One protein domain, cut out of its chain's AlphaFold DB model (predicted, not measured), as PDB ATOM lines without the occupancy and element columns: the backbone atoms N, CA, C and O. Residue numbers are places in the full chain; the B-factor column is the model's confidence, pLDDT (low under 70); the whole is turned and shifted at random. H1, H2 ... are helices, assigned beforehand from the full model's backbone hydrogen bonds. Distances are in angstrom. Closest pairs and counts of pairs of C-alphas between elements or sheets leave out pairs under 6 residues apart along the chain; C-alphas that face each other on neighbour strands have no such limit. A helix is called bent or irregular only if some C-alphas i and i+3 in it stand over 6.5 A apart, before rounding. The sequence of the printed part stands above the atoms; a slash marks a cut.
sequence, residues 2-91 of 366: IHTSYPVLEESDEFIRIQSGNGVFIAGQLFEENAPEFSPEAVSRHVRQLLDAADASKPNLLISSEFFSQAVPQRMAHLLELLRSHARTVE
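Overview. This is residues 2 to 91 of the 366 residues of an uncharacterized protein of Prosthecomicrobium hirschii (UniProt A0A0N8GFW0). Four short helices make a small cluster: the longest, H2, has H1 folded back beside its residues 42 to 47 as a helical hairpin, and H4 packs at a slant on H2, while the five-residue H3 packs on H1. Two long stretches with no named element, residues 2 to 23 and 54 to 65, meet in a short parallel pairing of residues 4 to 5 with 60 to 61, and within the first of them residues 11 to 18 stick out from the body as a free loop. The printed part has 90 residues with four named helices, in the order H1, H2, H3, H4, and no named strand; the class is all helix, though under half of the residues, 38 of 90, are in named elements. The whole is compact, with a radius of gyration of the C-alphas of 13.0 A, and spans 36 by 32 by 20 A.

Along the chain. H2, residues 40 to 53, is 20.2 A long from C-alpha 40 at (128.569, 66.814, 170.316) to C-alpha 53 at (110.022, 69.903, 163.070). H1, residues 24 to 30, is 9.9 A long and begins with C-alpha 24 at (116.706, 57.205, 167.234). H4, residues 73 to 84, is 16.5 A long and ends with C-alpha 84 at (117.750, 72.302, 179.046). H3, residues 66 to 70, is 8.2 A long; it is neither bent nor irregular, but only just: C-alphas 66 and 69 are 6.5 A apart.

Arrangement. H2 touches H1 with its residues 42 to 47 alone, the closest C-alphas being those of Val 43 and Ile 26, 5.6 A apart. The two form a hairpin, running opposite ways at a shallow tilt of 22 degrees. H4 touches H2 with residues 78 to 83 alone; the closest C-alphas, of Leu 79 and Val 43, are 7.0 A apart, and the two run the same way at a steep tilt of 40 degrees. H3 touches H1, with the C-alphas of Phe 68 and Ala 27 closest at 5.4 A. H1 and H4 are close but not clearly touching, the closest C-alphas being those of Leu 30 and Arg 75 at 5.3 A. H2 and H3 are apart. Every O i to N i+4 pair is within hydrogen-bond range in H2 and H4, against 2 of 3 in H1 and 0 of 1 in H3, where 1 of 2 O i to N i+3 pairs is within range.

Size, cuts and confidence. The two C-alphas farthest apart are those of Ile 2 and Glu 37, 38.2 A. Without residues 11 to 18, which stand free, the body spans 37 by 26 by 20 A. The printed part has no cut. The link from H2 to H3, 12 residues, is long; that from H1 to H2, 9 residues, is short, and that from H3 to H4, 2 residues, is tight. The mean pLDDT of the printed part is 88.1, and residues 10 to 19 are under 70.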
ATOM      1  N   ILE A   2      95.606  67.476 171.872       87.00
ATOM      2  CA  ILE A   2      96.881  66.951 172.387       87.00
ATOM      3  C   ILE A   2      97.869  68.118 172.483       87.00
ATOM      4  O   ILE A   2      98.043  68.840 171.500       87.00
ATOM      5  N   HIS A   3      98.506  68.293 173.637       93.12
ATOM      6  CA  HIS A   3      99.456  69.373 173.939       93.12
ATOM      7  C   HIS A   3     100.922  68.972 173.711       93.12
ATOM      8  O   HIS A   3     101.829  69.783 173.887       93.12
ATOM      9  N   THR A   4     101.156  67.725 173.313       94.50
ATOM     10  CA  THR A   4     102.479  67.153 173.074       94.50
ATOM     11  C   THR A   4     102.753  66.985 171.582       94.50
ATOM     12  O   THR A   4     101.981  66.382 170.828       94.50
ATOM     13  N   SER A   5     103.853  67.579 171.136       94.81
ATOM     14  CA  SER A   5     104.421  67.416 169.805       94.81
ATOM     15  C   SER A   5     105.248  66.131 169.744       94.81
ATOM     16  O   SER A   5     105.968  65.803 170.688       94.81
ATOM     17  N   TYR A   6     105.144  65.405 168.633       92.62
ATOM     18  CA  TYR A   6     105.932  64.205 168.350       92.62
ATOM     19  C   TYR A   6     106.284  64.185 166.854       92.62
ATOM     20  O   TYR A   6     105.612  63.511 166.072       92.62
ATOM     21  N   PRO A   7     107.264  65.000 166.421       90.19
ATOM     22  CA  PRO A   7     107.627  65.097 165.015       90.19
ATOM     23  C   PRO A   7     108.324  63.819 164.550       90.19
ATOM     24  O   PRO A   7     109.092  63.219 165.306       90.19
ATOM     25  N   VAL A   8     108.079  63.439 163.298       81.19
ATOM     26  CA  VAL A   8     108.752  62.329 162.612       81.19
ATOM     27  C   VAL A   8     109.620  62.935 161.513       81.19
ATOM     28  O   VAL A   8     109.124  63.700 160.694       81.19
ATOM     29  N   LEU A   9     110.926  62.662 161.555       74.12
ATOM     30  CA  LEU A   9     111.916  63.325 160.695       74.12
ATOM     31  C   LEU A   9     112.115  62.653 159.331       74.12
ATOM     32  O   LEU A   9     112.717  63.260 158.449       74.12
ATOM     33  N   GLU A  10     111.649  61.418 159.157       66.19
ATOM     34  CA  GLU A  10     111.703  60.723 157.871       66.19
ATOM     35  C   GLU A  10     110.331  60.773 157.189       66.19
ATOM     36  O   GLU A  10     109.364  60.205 157.689       66.19
ATOM     37  N   GLU A  11     110.266  61.432 156.027       48.25
ATOM     38  CA  GLU A  11     109.182  61.289 155.045       48.25
ATOM     39  C   GLU A  11     109.383  59.988 154.248       48.25
ATOM     40  O   GLU A  11     109.629  60.003 153.042       48.25
ATOM     41  N   SER A  12     109.355  58.831 154.903       45.25
ATOM     42  CA  SER A  12     108.967  57.617 154.189       45.25
ATOM     43  C   SER A  12     107.492  57.383 154.481       45.25
ATOM     44  O   SER A  12     107.029  57.657 155.589       45.25
ATOM     45  N   ASP A  13     106.740  56.851 153.518       38.78
ATOM     46  CA  ASP A  13     105.340  56.415 153.685       38.78
ATOM     47  C   ASP A  13     105.158  55.337 154.797       38.78
ATOM     48  O   ASP A  13     104.122  54.687 154.910       38.78
ATOM     49  N   GLU A  14     106.172  55.107 155.639       44.53
ATOM     50  CA  GLU A  14     106.294  54.056 156.638       44.53
ATOM     51  C   GLU A  14     105.942  54.516 158.060       44.53
ATOM     52  O   GLU A  14     106.522  54.023 159.027       44.53
ATOM     53  N   PHE A  15     104.913  55.352 158.246       44.06
ATOM     54  CA  PHE A  15     104.252  55.456 159.567       44.06
ATOM     55  C   PHE A  15     103.731  54.083 160.065       44.06
ATOM     56  O   PHE A  15     103.429  53.899 161.241       44.06
ATOM     57  N   ILE A  16     103.667  53.115 159.144       42.91
ATOM     58  CA  ILE A  16     103.251  51.720 159.289       42.91
ATOM     59  C   ILE A  16     104.371  50.823 159.870       42.91
ATOM     60  O   ILE A  16     104.095  49.744 160.399       42.91
ATOM     61  N   ARG A  17     105.655  51.225 159.821       48.75
ATOM     62  CA  ARG A  17     106.762  50.405 160.359       48.75
ATOM     63  C   ARG A  17     107.218  50.919 161.720       48.75
ATOM     64  O   ARG A  17     107.481  52.101 161.897       48.75
ATOM     65  N   ILE A  18     107.360  50.004 162.686       52.38
ATOM     66  CA  ILE A  18     107.930  50.292 164.011       52.38
ATOM     67  C   ILE A  18     109.300  50.964 163.833       52.38
ATOM     68  O   ILE A  18     110.275  50.299 163.479       52.38
ATOM     69  N   GLN A  19     109.383  52.259 164.126       64.69
ATOM     70  CA  GLN A  19     110.651  52.962 164.291       64.69
ATOM     71  C   GLN A  19     111.080  52.898 165.759       64.69
ATOM     72  O   GLN A  19     110.248  52.889 166.668       64.69
ATOM     73  N   SER A  20     112.387  52.925 166.019       77.31
ATOM     74  CA  SER A  20     112.960  52.992 167.372       77.31
ATOM     75  C   SER A  20     112.777  54.369 168.041       77.31
ATOM     76  O   SER A  20     113.621  54.769 168.845       77.31
ATOM     77  N   GLY A  21     111.689  55.076 167.707       86.56
ATOM     78  CA  GLY A  21     111.295  56.411 168.157       86.56
ATOM     79  C   GLY A  21     111.922  57.567 167.367       86.56
ATOM     80  O   GLY A  21     112.972  57.421 166.742       86.56
ATOM     81  N   ASN A  22     111.298  58.747 167.429       91.19
ATOM     82  CA  ASN A  22     111.776  59.962 166.754       91.19
ATOM     83  C   ASN A  22     113.163  60.447 167.229       91.19
ATOM     84  O   ASN A  22     113.829  61.212 166.537       91.19
ATOM     85  N   GLY A  23     113.633  59.973 168.386       92.94
ATOM     86  CA  GLY A  23     114.963  60.238 168.925       92.94
ATOM     87  C   GLY A  23     116.046  59.245 168.489       92.94
ATOM     88  O   GLY A  23     117.161  59.336 169.002       92.94
ATOM     89  N   VAL A  24     115.767  58.293 167.588       90.62
ATOM     90  CA  VAL A  24     116.706  57.205 167.234       90.62
ATOM     91  C   VAL A  24     118.070  57.708 166.749       90.62
ATOM     92  O   VAL A  24     119.101  57.187 167.175       90.62
ATOM     93  N   PHE A  25     118.109  58.765 165.932       90.50
ATOM     94  CA  PHE A  25     119.368  59.337 165.444       90.50
ATOM     95  C   PHE A  25     120.188  59.985 166.556       90.50
ATOM     96  O   PHE A  25     121.411  59.856 166.572       90.50
ATOM     97  N   ILE A  26     119.520  60.623 167.523       94.62
ATOM     98  CA  ILE A  26     120.178  61.138 168.726       94.62
ATOM     99  C   ILE A  26     120.758  59.965 169.509       94.62
ATOM    100  O   ILE A  26     121.950  59.964 169.805       94.62
ATOM    101  N   ALA A  27     119.943  58.951 169.803       92.88
ATOM    102  CA  ALA A  27     120.357  57.796 170.592       92.88
ATOM    103  C   ALA A  27     121.549  57.052 169.964       92.88
ATOM    104  O   ALA A  27     122.467  56.656 170.684       92.88
ATOM    105  N   GLY A  28     121.598  56.955 168.632       92.00
ATOM    106  CA  GLY A  28     122.733  56.395 167.897       92.00
ATOM    107  C   GLY A  28     124.060  57.126 168.134       92.00
ATOM    108  O   GLY A  28     125.104  56.491 168.096       92.00
ATOM    109  N   GLN A  29     124.043  58.425 168.452       95.00
ATOM    110  CA  GLN A  29     125.253  59.176 168.824       95.00
ATOM    111  C   GLN A  29     125.664  58.965 170.293       95.00
ATOM    112  O   GLN A  29     126.803  59.245 170.684       95.00
ATOM    113  N   LEU A  30     124.748  58.475 171.131       94.62
ATOM    114  CA  LEU A  30     124.988  58.284 172.562       94.62
ATOM    115  C   LEU A  30     125.536  56.898 172.906       94.62
ATOM    116  O   LEU A  30     126.072  56.734 174.001       94.62
ATOM    117  N   PHE A  31     125.401  55.916 172.014       87.00
ATOM    118  CA  PHE A  31     125.907  54.561 172.220       87.00
ATOM    119  C   PHE A  31     127.255  54.353 171.521       87.00
ATOM    120  O   PHE A  31     127.434  54.732 170.365       87.00
ATOM    121  N   GLU A  32     128.209  53.755 172.232       84.94
ATOM    122  CA  GLU A  32     129.603  53.640 171.790       84.94
ATOM    123  C   GLU A  32     129.766  52.785 170.527       84.94
ATOM    124  O   GLU A  32     130.529  53.160 169.645       84.94
ATOM    125  N   GLU A  33     129.007  51.692 170.383       85.06
ATOM    126  CA  GLU A  33     129.102  50.825 169.196       85.06
ATOM    127  C   GLU A  33     128.682  51.547 167.905       85.06
ATOM    128  O   GLU A  33     129.249  51.298 166.842       85.06
ATOM    129  N   ASN A  34     127.710  52.463 167.993       83.81
ATOM    130  CA  ASN A  34     127.196  53.205 166.838       83.81
ATOM    131  C   ASN A  34     128.012  54.472 166.548       83.81
ATOM    132  O   ASN A  34     128.127  54.883 165.395       83.81
ATOM    133  N   ALA A  35     128.574  55.089 167.589       88.44
ATOM    134  CA  ALA A  35     129.425  56.266 167.491       88.44
ATOM    135  C   ALA A  35     130.687  56.065 168.347       88.44
ATOM    136  O   ALA A  35     130.740  56.552 169.484       88.44
ATOM    137  N   PRO A  36     131.713  55.362 167.829       89.88
ATOM    138  CA  PRO A  36     132.956  55.135 168.567       89.88
ATOM    139  C   PRO A  36     133.606  56.456 168.988       89.88
ATOM    140  O   PRO A  36     133.991  56.638 170.141       89.88
ATOM    141  N   GLU A  37     133.609  57.431 168.077       92.38
ATOM    142  CA  GLU A  37     133.996  58.811 168.351       92.38
ATOM    143  C   GLU A  37     132.755  59.649 168.670       92.38
ATOM    144  O   GLU A  37     131.810  59.731 167.882       92.38
ATOM    145  N   PHE A  38     132.735  60.270 169.851       94.56
ATOM    146  CA  PHE A  38     131.614  61.110 170.260       94.56
ATOM    147  C   PHE A  38     131.653  62.462 169.537       94.56
ATOM    148  O   PHE A  38     132.616  63.208 169.699       94.56
ATOM    149  N   SER A  39     130.584  62.809 168.809       95.69
ATOM    150  CA  SER A  39     130.401  64.140 168.211       95.69
ATOM    151  C   SER A  39     129.243  64.901 168.881       95.69
ATOM    152  O   SER A  39     128.071  64.663 168.557       95.69
ATOM    153  N   PRO A  40     129.544  65.859 169.779       95.69
ATOM    154  CA  PRO A  40     128.569  66.814 170.316       95.69
ATOM    155  C   PRO A  40     127.802  67.579 169.226       95.69
ATOM    156  O   PRO A  40     126.607  67.861 169.354       95.69
ATOM    157  N   GLU A  41     128.466  67.891 168.113       96.75
ATOM    158  CA  GLU A  41     127.884  68.611 166.981       96.75
ATOM    159  C   GLU A  41     126.823  67.766 166.276       96.75
ATOM    160  O   GLU A  41     125.809  68.305 165.823       96.75
ATOM    161  N   ALA A  42     127.025  66.445 166.197       95.19
ATOM    162  CA  ALA A  42     126.038  65.534 165.638       95.19
ATOM    163  C   ALA A  42     124.781  65.448 166.504       95.19
ATOM    164  O   ALA A  42     123.676  65.584 165.977       95.19
ATOM    165  N   VAL A  43     124.946  65.331 167.825       96.81
ATOM    166  CA  VAL A  43     123.831  65.410 168.784       96.81
ATOM    167  C   VAL A  43     123.085  66.737 168.617       96.81
ATOM    168  O   VAL A  43     121.870  66.746 168.422       96.81
ATOM    169  N   SER A  44     123.818  67.852 168.581       97.38
ATOM    170  CA  SER A  44     123.257  69.201 168.425       97.38
ATOM    171  C   SER A  44     122.505  69.400 167.112       97.38
ATOM    172  O   SER A  44     121.538  70.159 167.048       97.38
ATOM    173  N   ARG A  45     122.944  68.753 166.030       96.69
ATOM    174  CA  ARG A  45     122.257  68.787 164.734       96.69
ATOM    175  C   ARG A  45     120.929  68.039 164.793       96.69
ATOM    176  O   ARG A  45     119.923  68.599 164.374       96.69
ATOM    177  N   HIS A  46     120.918  66.823 165.334       95.06
ATOM    178  CA  HIS A  46     119.702  66.009 165.419       95.06
ATOM    179  C   HIS A  46     118.669  66.590 166.391       95.06
ATOM    180  O   HIS A  46     117.478  66.569 166.096       95.06
ATOM    181  N   VAL A  47     119.112  67.181 167.506       96.62
ATOM    182  CA  VAL A  47     118.217  67.917 168.413       96.62
ATOM    183  C   VAL A  47     117.574  69.107 167.700       96.62
ATOM    184  O   VAL A  47     116.361  69.261 167.779       96.62
ATOM    185  N   ARG A  48     118.347  69.908 166.952       96.06
ATOM    186  CA  ARG A  48     117.788  71.024 166.169       96.06
ATOM    187  C   ARG A  48     116.774  70.558 165.132       96.06
ATOM    188  O   ARG A  48     115.701  71.131 165.072       96.06
ATOM    189  N   GLN A  49     117.064  69.482 164.399       94.25
ATOM    190  CA  GLN A  49     116.111  68.909 163.442       94.25
ATOM    191  C   GLN A  49     114.772  68.545 164.102       94.25
ATOM    192  O   GLN A  49     113.722  68.868 163.554       94.25
ATOM    193  N   LEU A  50     114.793  67.922 165.289       93.69
ATOM    194  CA  LEU A  50     113.563  67.625 166.036       93.69
ATOM    195  C   LEU A  50     112.836  68.882 166.511       93.69
ATOM    196  O   LEU A  50     111.612  68.927 166.437       93.69
ATOM    197  N   LEU A  51     113.566  69.881 167.009       94.75
ATOM    198  CA  LEU A  51     112.977  71.139 167.474       94.75
ATOM    199  C   LEU A  51     112.347  71.926 166.318       94.75
ATOM    200  O   LEU A  51     111.232  72.416 166.469       94.75
ATOM    201  N   ASP A  52     113.018  71.994 165.168       94.88
ATOM    202  CA  ASP A  52     112.532  72.685 163.969       94.88
ATOM    203  C   ASP A  52     111.283  72.003 163.384       94.88
ATOM    204  O   ASP A  52     110.405  72.673 162.844       94.88
ATOM    205  N   ALA A  53     111.182  70.676 163.512       94.00
ATOM    206  CA  ALA A  53     110.022  69.903 163.070       94.00
ATOM    207  C   ALA A  53     108.861  69.893 164.084       94.00
ATOM    208  O   ALA A  53     107.759  69.447 163.754       94.00
ATOM    209  N   ALA A  54     109.084  70.335 165.325       94.38
ATOM    210  CA  ALA A  54     108.064  70.297 166.361       94.38
ATOM    211  C   ALA A  54     106.933  71.304 166.087       94.38
ATOM    212  O   ALA A  54     107.161  72.446 165.696       94.38
ATOM    213  N   ASP A  55     105.694  70.896 166.367       94.06
ATOM    214  CA  ASP A  55     104.532  71.783 166.330       94.06
ATOM    215  C   ASP A  55     104.658  72.895 167.384       94.06
ATOM    216  O   ASP A  55     104.448  72.671 168.576       94.06
ATOM    217  N   ALA A  56     104.977  74.107 166.927       92.62
ATOM    218  CA  ALA A  56     105.193  75.273 167.781       92.62
ATOM    219  C   ALA A  56     103.932  75.742 168.535       92.62
ATOM    220  O   ALA A  56     104.040  76.558 169.452       92.62
ATOM    221  N   SER A  57     102.738  75.249 168.175       94.62
ATOM    222  CA  SER A  57     101.506  75.524 168.928       94.62
ATOM    223  C   SER A  57     101.388  74.688 170.206       94.62
ATOM    224  O   SER A  57     100.577  75.002 171.082       94.62
ATOM    225  N   LYS A  58     102.205  73.636 170.335       95.19
ATOM    226  CA  LYS A  58     102.176  72.691 171.446       95.19
ATOM    227  C   LYS A  58     103.271  73.010 172.470       95.19
ATOM    228  O   LYS A  58     104.425  73.194 172.092       95.19
ATOM    229  N   PRO A  59     102.947  73.057 173.775       94.69
ATOM    230  CA  PRO A  59     103.921  73.399 174.811       94.69
ATOM    231  C   PRO A  59     104.950  72.296 175.102       94.69
ATOM    232  O   PRO A  59     106.008  72.602 175.647       94.69
ATOM    233  N   ASN A  60     104.649  71.035 174.768       96.12
ATOM    234  CA  ASN A  60     105.491  69.885 175.101       96.12
ATOM    235  C   ASN A  60     106.063  69.229 173.836       96.12
ATOM    236  O   ASN A  60     105.396  69.172 172.804       96.12
ATOM    237  N   LEU A  61     107.259  68.650 173.942       96.06
ATOM    238  CA  LEU A  61     107.878  67.808 172.915       96.06
ATOM    239  C   LEU A  61     108.247  66.458 173.532       96.06
ATOM    240  O   LEU A  61     109.017  66.408 174.491       96.06
ATOM    241  N   LEU A  62     107.731  65.367 172.968       96.00
ATOM    242  CA  LEU A  62     108.158  64.019 173.326       96.00
ATOM    243  C   LEU A  62     109.287  63.572 172.388       96.00
ATOM    244  O   LEU A  62     109.126  63.526 171.169       96.00
ATOM    245  N   ILE A  63     110.419  63.196 172.982       95.56
ATOM    246  CA  ILE A  63     111.543  62.557 172.297       95.56
ATOM    247  C   ILE A  63     111.671  61.145 172.862       95.56
ATOM    248  O   ILE A  63     111.874  60.981 174.066       95.56
ATOM    249  N   SER A  64     111.556  60.120 172.021       93.75
ATOM    250  CA  SER A  64     111.644  58.730 172.473       93.75
ATOM    251  C   SER A  64     112.646  57.918 171.668       93.75
ATOM    252  O   SER A  64     112.816  58.116 170.467       93.75
ATOM    253  N   SER A  65     113.319  56.993 172.354       91.69
ATOM    254  CA  SER A  65     114.051  55.907 171.721       91.69
ATOM    255  C   SER A  65     114.311  54.755 172.686       91.69
ATOM    256  O   SER A  65     114.675  54.982 173.839       91.69
ATOM    257  N   GLU A  66     114.187  53.514 172.210       87.00
ATOM    258  CA  GLU A  66     114.558  52.320 172.989       87.00
ATOM    259  C   GLU A  66     116.064  52.283 173.322       87.00
ATOM    260  O   GLU A  66     116.482  51.732 174.346       87.00
ATOM    261  N   PHE A  67     116.883  52.941 172.496       90.06
ATOM    262  CA  PHE A  67     118.337  52.972 172.633       90.06
ATOM    263  C   PHE A  67     118.838  53.992 173.659       90.06
ATOM    264  O   PHE A  67     120.002  53.920 174.048       90.06
ATOM    265  N   PHE A  68     117.995  54.897 174.174       94.00
ATOM    266  CA  PHE A  68     118.423  55.822 175.235       94.00
ATOM    267  C   PHE A  68     118.889  55.100 176.498       94.00
ATOM    268  O   PHE A  68     119.809  55.565 177.167       94.00
ATOM    269  N   SER A  69     118.315  53.931 176.786       90.12
ATOM    270  CA  SER A  69     118.747  53.076 177.895       90.12
ATOM    271  C   SER A  69     120.193  52.578 177.749       90.12
ATOM    272  O   SER A  69     120.815  52.230 178.746       90.12
ATOM    273  N   GLN A  70     120.742  52.563 176.532       89.56
ATOM    274  CA  GLN A  70     122.093  52.083 176.225       89.56
ATOM    275  C   GLN A  70     123.129  53.212 176.182       89.56
ATOM    276  O   GLN A  70     124.310  52.951 175.986       89.56
ATOM    277  N   ALA A  71     122.712  54.467 176.361       93.50
ATOM    278  CA  ALA A  71     123.598  55.614 176.255       93.50
ATOM    279  C   ALA A  71     124.770  55.558 177.248       93.50
ATOM    280  O   ALA A  71     124.615  55.213 178.423       93.50
ATOM    281  N   VAL A  72     125.940  56.004 176.789       93.62
ATOM    282  CA  VAL A  72     127.073  56.303 177.666       93.62
ATOM    283  C   VAL A  72     126.672  57.465 178.594       93.62
ATOM    284  O   VAL A  72     126.207  58.494 178.088       93.62
ATOM    285  N   PRO A  73     126.862  57.366 179.927       92.81
ATOM    286  CA  PRO A  73     126.337  58.346 180.884       92.81
ATOM    287  C   PRO A  73     126.717  59.801 180.580       92.81
ATOM    288  O   PRO A  73     125.873  60.691 180.629       92.81
ATOM    289  N   GLN A  74     127.971  60.048 180.199       93.69
ATOM    290  CA  GLN A  74     128.473  61.388 179.886       93.69
ATOM    291  C   GLN A  74     127.829  61.961 178.616       93.69
ATOM    292  O   GLN A  74     127.568  63.160 178.538       93.69
ATOM    293  N   ARG A  75     127.530  61.105 177.632       96.19
ATOM    294  CA  ARG A  75     126.868  61.508 176.386       96.19
ATOM    295  C   ARG A  75     125.389  61.814 176.628       96.19
ATOM    296  O   ARG A  75     124.882  62.806 176.116       96.19
ATOM    297  N   MET A  76     124.720  61.016 177.464       96.44
ATOM    298  CA  MET A  76     123.356  61.311 177.919       96.44
ATOM    299  C   MET A  76     123.300  62.629 178.702       96.44
ATOM    300  O   MET A  76     122.436  63.458 178.437       96.44
ATOM    301  N   ALA A  77     124.252  62.872 179.608       94.62
ATOM    302  CA  ALA A  77     124.340  64.139 180.333       94.62
ATOM    303  C   ALA A  77     124.504  65.338 179.383       94.62
ATOM    304  O   ALA A  77     123.841  66.356 179.570       94.62
ATOM    305  N   HIS A  78     125.321  65.200 178.331       95.81
ATOM    306  CA  HIS A  78     125.455  66.224 177.296       95.81
ATOM    307  C   HIS A  78     124.133  66.495 176.559       95.81
ATOM    308  O   HIS A  78     123.761  67.655 176.396       95.81
ATOM    309  N   LEU A  79     123.393  65.449 176.160       97.38
ATOM    310  CA  LEU A  79     122.064  65.612 175.557       97.38
ATOM    311  C   LEU A  79     121.107  66.353 176.500       97.38
ATOM    312  O   LEU A  79     120.424  67.279 176.076       97.38
ATOM    313  N   LEU A  80     121.042  65.945 177.769       97.00
ATOM    314  CA  LEU A  80     120.130  66.546 178.742       97.00
ATOM    315  C   LEU A  80     120.462  68.020 178.993       97.00
ATOM    316  O   LEU A  80     119.548  68.836 179.092       97.00
ATOM    317  N   GLU A  81     121.746  68.376 179.043       95.75
ATOM    318  CA  GLU A  81     122.178  69.769 179.173       95.75
ATOM    319  C   GLU A  81     121.827  70.598 177.933       95.75
ATOM    320  O   GLU A  81     121.291  71.699 178.048       95.75
ATOM    321  N   LEU A  82     122.028  70.036 176.739       97.12
ATOM    322  CA  LEU A  82     121.599  70.671 175.497       97.12
ATOM    323  C   LEU A  82     120.081  70.914 175.491       97.12
ATOM    324  O   LEU A  82     119.644  72.028 175.206       97.12
ATOM    325  N   LEU A  83     119.268  69.918 175.853       97.06
ATOM    326  CA  LEU A  83     117.806  70.056 175.895       97.06
ATOM    327  C   LEU A  83     117.345  71.106 176.917       97.06
ATOM    328  O   LEU A  83     116.389  71.832 176.649       97.06
ATOM    329  N   ARG A  84     118.042  71.253 178.051       95.25
ATOM    330  CA  ARG A  84     117.750  72.302 179.046       95.25
ATOM    331  C   ARG A  84     117.932  73.717 178.501       95.25
ATOM    332  O   ARG A  84     117.245  74.620 178.962       95.25
ATOM    333  N   SER A  85     118.797  73.920 177.507       94.75
ATOM    334  CA  SER A  85     118.927  75.230 176.848       94.75
ATOM    335  C   SER A  85     117.720  75.596 175.969       94.75
ATOM    336  O   SER A  85     117.543  76.763 175.622       94.75
ATOM    337  N   HIS A  86     116.865  74.616 175.652       94.81
ATOM    338  CA  HIS A  86     115.697  74.767 174.781       94.81
ATOM    339  C   HIS A  86     114.353  74.561 175.495       94.81
ATOM    340  O   HIS A  86     113.308  74.836 174.907       94.81
ATOM    341  N   ALA A  87     114.347  74.091 176.745       94.88
ATOM    342  CA  ALA A  87     113.132  73.730 177.471       94.88
ATOM    343  C   ALA A  87     113.131  74.275 178.904       94.88
ATOM    344  O   ALA A  87     114.171  74.380 179.550       94.88
ATOM    345  N   ARG A  88     111.938  74.582 179.437       94.06
ATOM    346  CA  ARG A  88     111.779  74.988 180.848       94.06
ATOM    347  C   ARG A  88     112.103  73.845 181.805       94.06
ATOM    348  O   ARG A  88     112.731  74.058 182.836       94.06
ATOM    349  N   THR A  89     111.645  72.648 181.460       95.38
ATOM    350  CA  THR A  89     111.904  71.408 182.183       95.38
ATOM    351  C   THR A  89     112.223  70.312 181.179       95.38
ATOM    352  O   THR A  89     111.751  70.325 180.043       95.38
ATOM    353  N   VAL A  90     113.061  69.370 181.598       96.94
ATOM    354  CA  VAL A  90     113.333  68.139 180.856       96.94
ATOM    355  C   VAL A  90     113.096  67.002 181.835       96.94
ATOM    356  O   VAL A  90     113.771  66.921 182.864       96.94
ATOM    357  N   GLU A  91     112.120  66.160 181.530       96.56
ATOM    358  CA  GLU A  91     111.676  65.050 182.370       96.56
ATOM    359  C   GLU A  91     111.845  63.741 181.605       96.56
ATOM    360  O   GLU A  91     111.772  63.710 180.376       96.56
TER     361      GLU A  91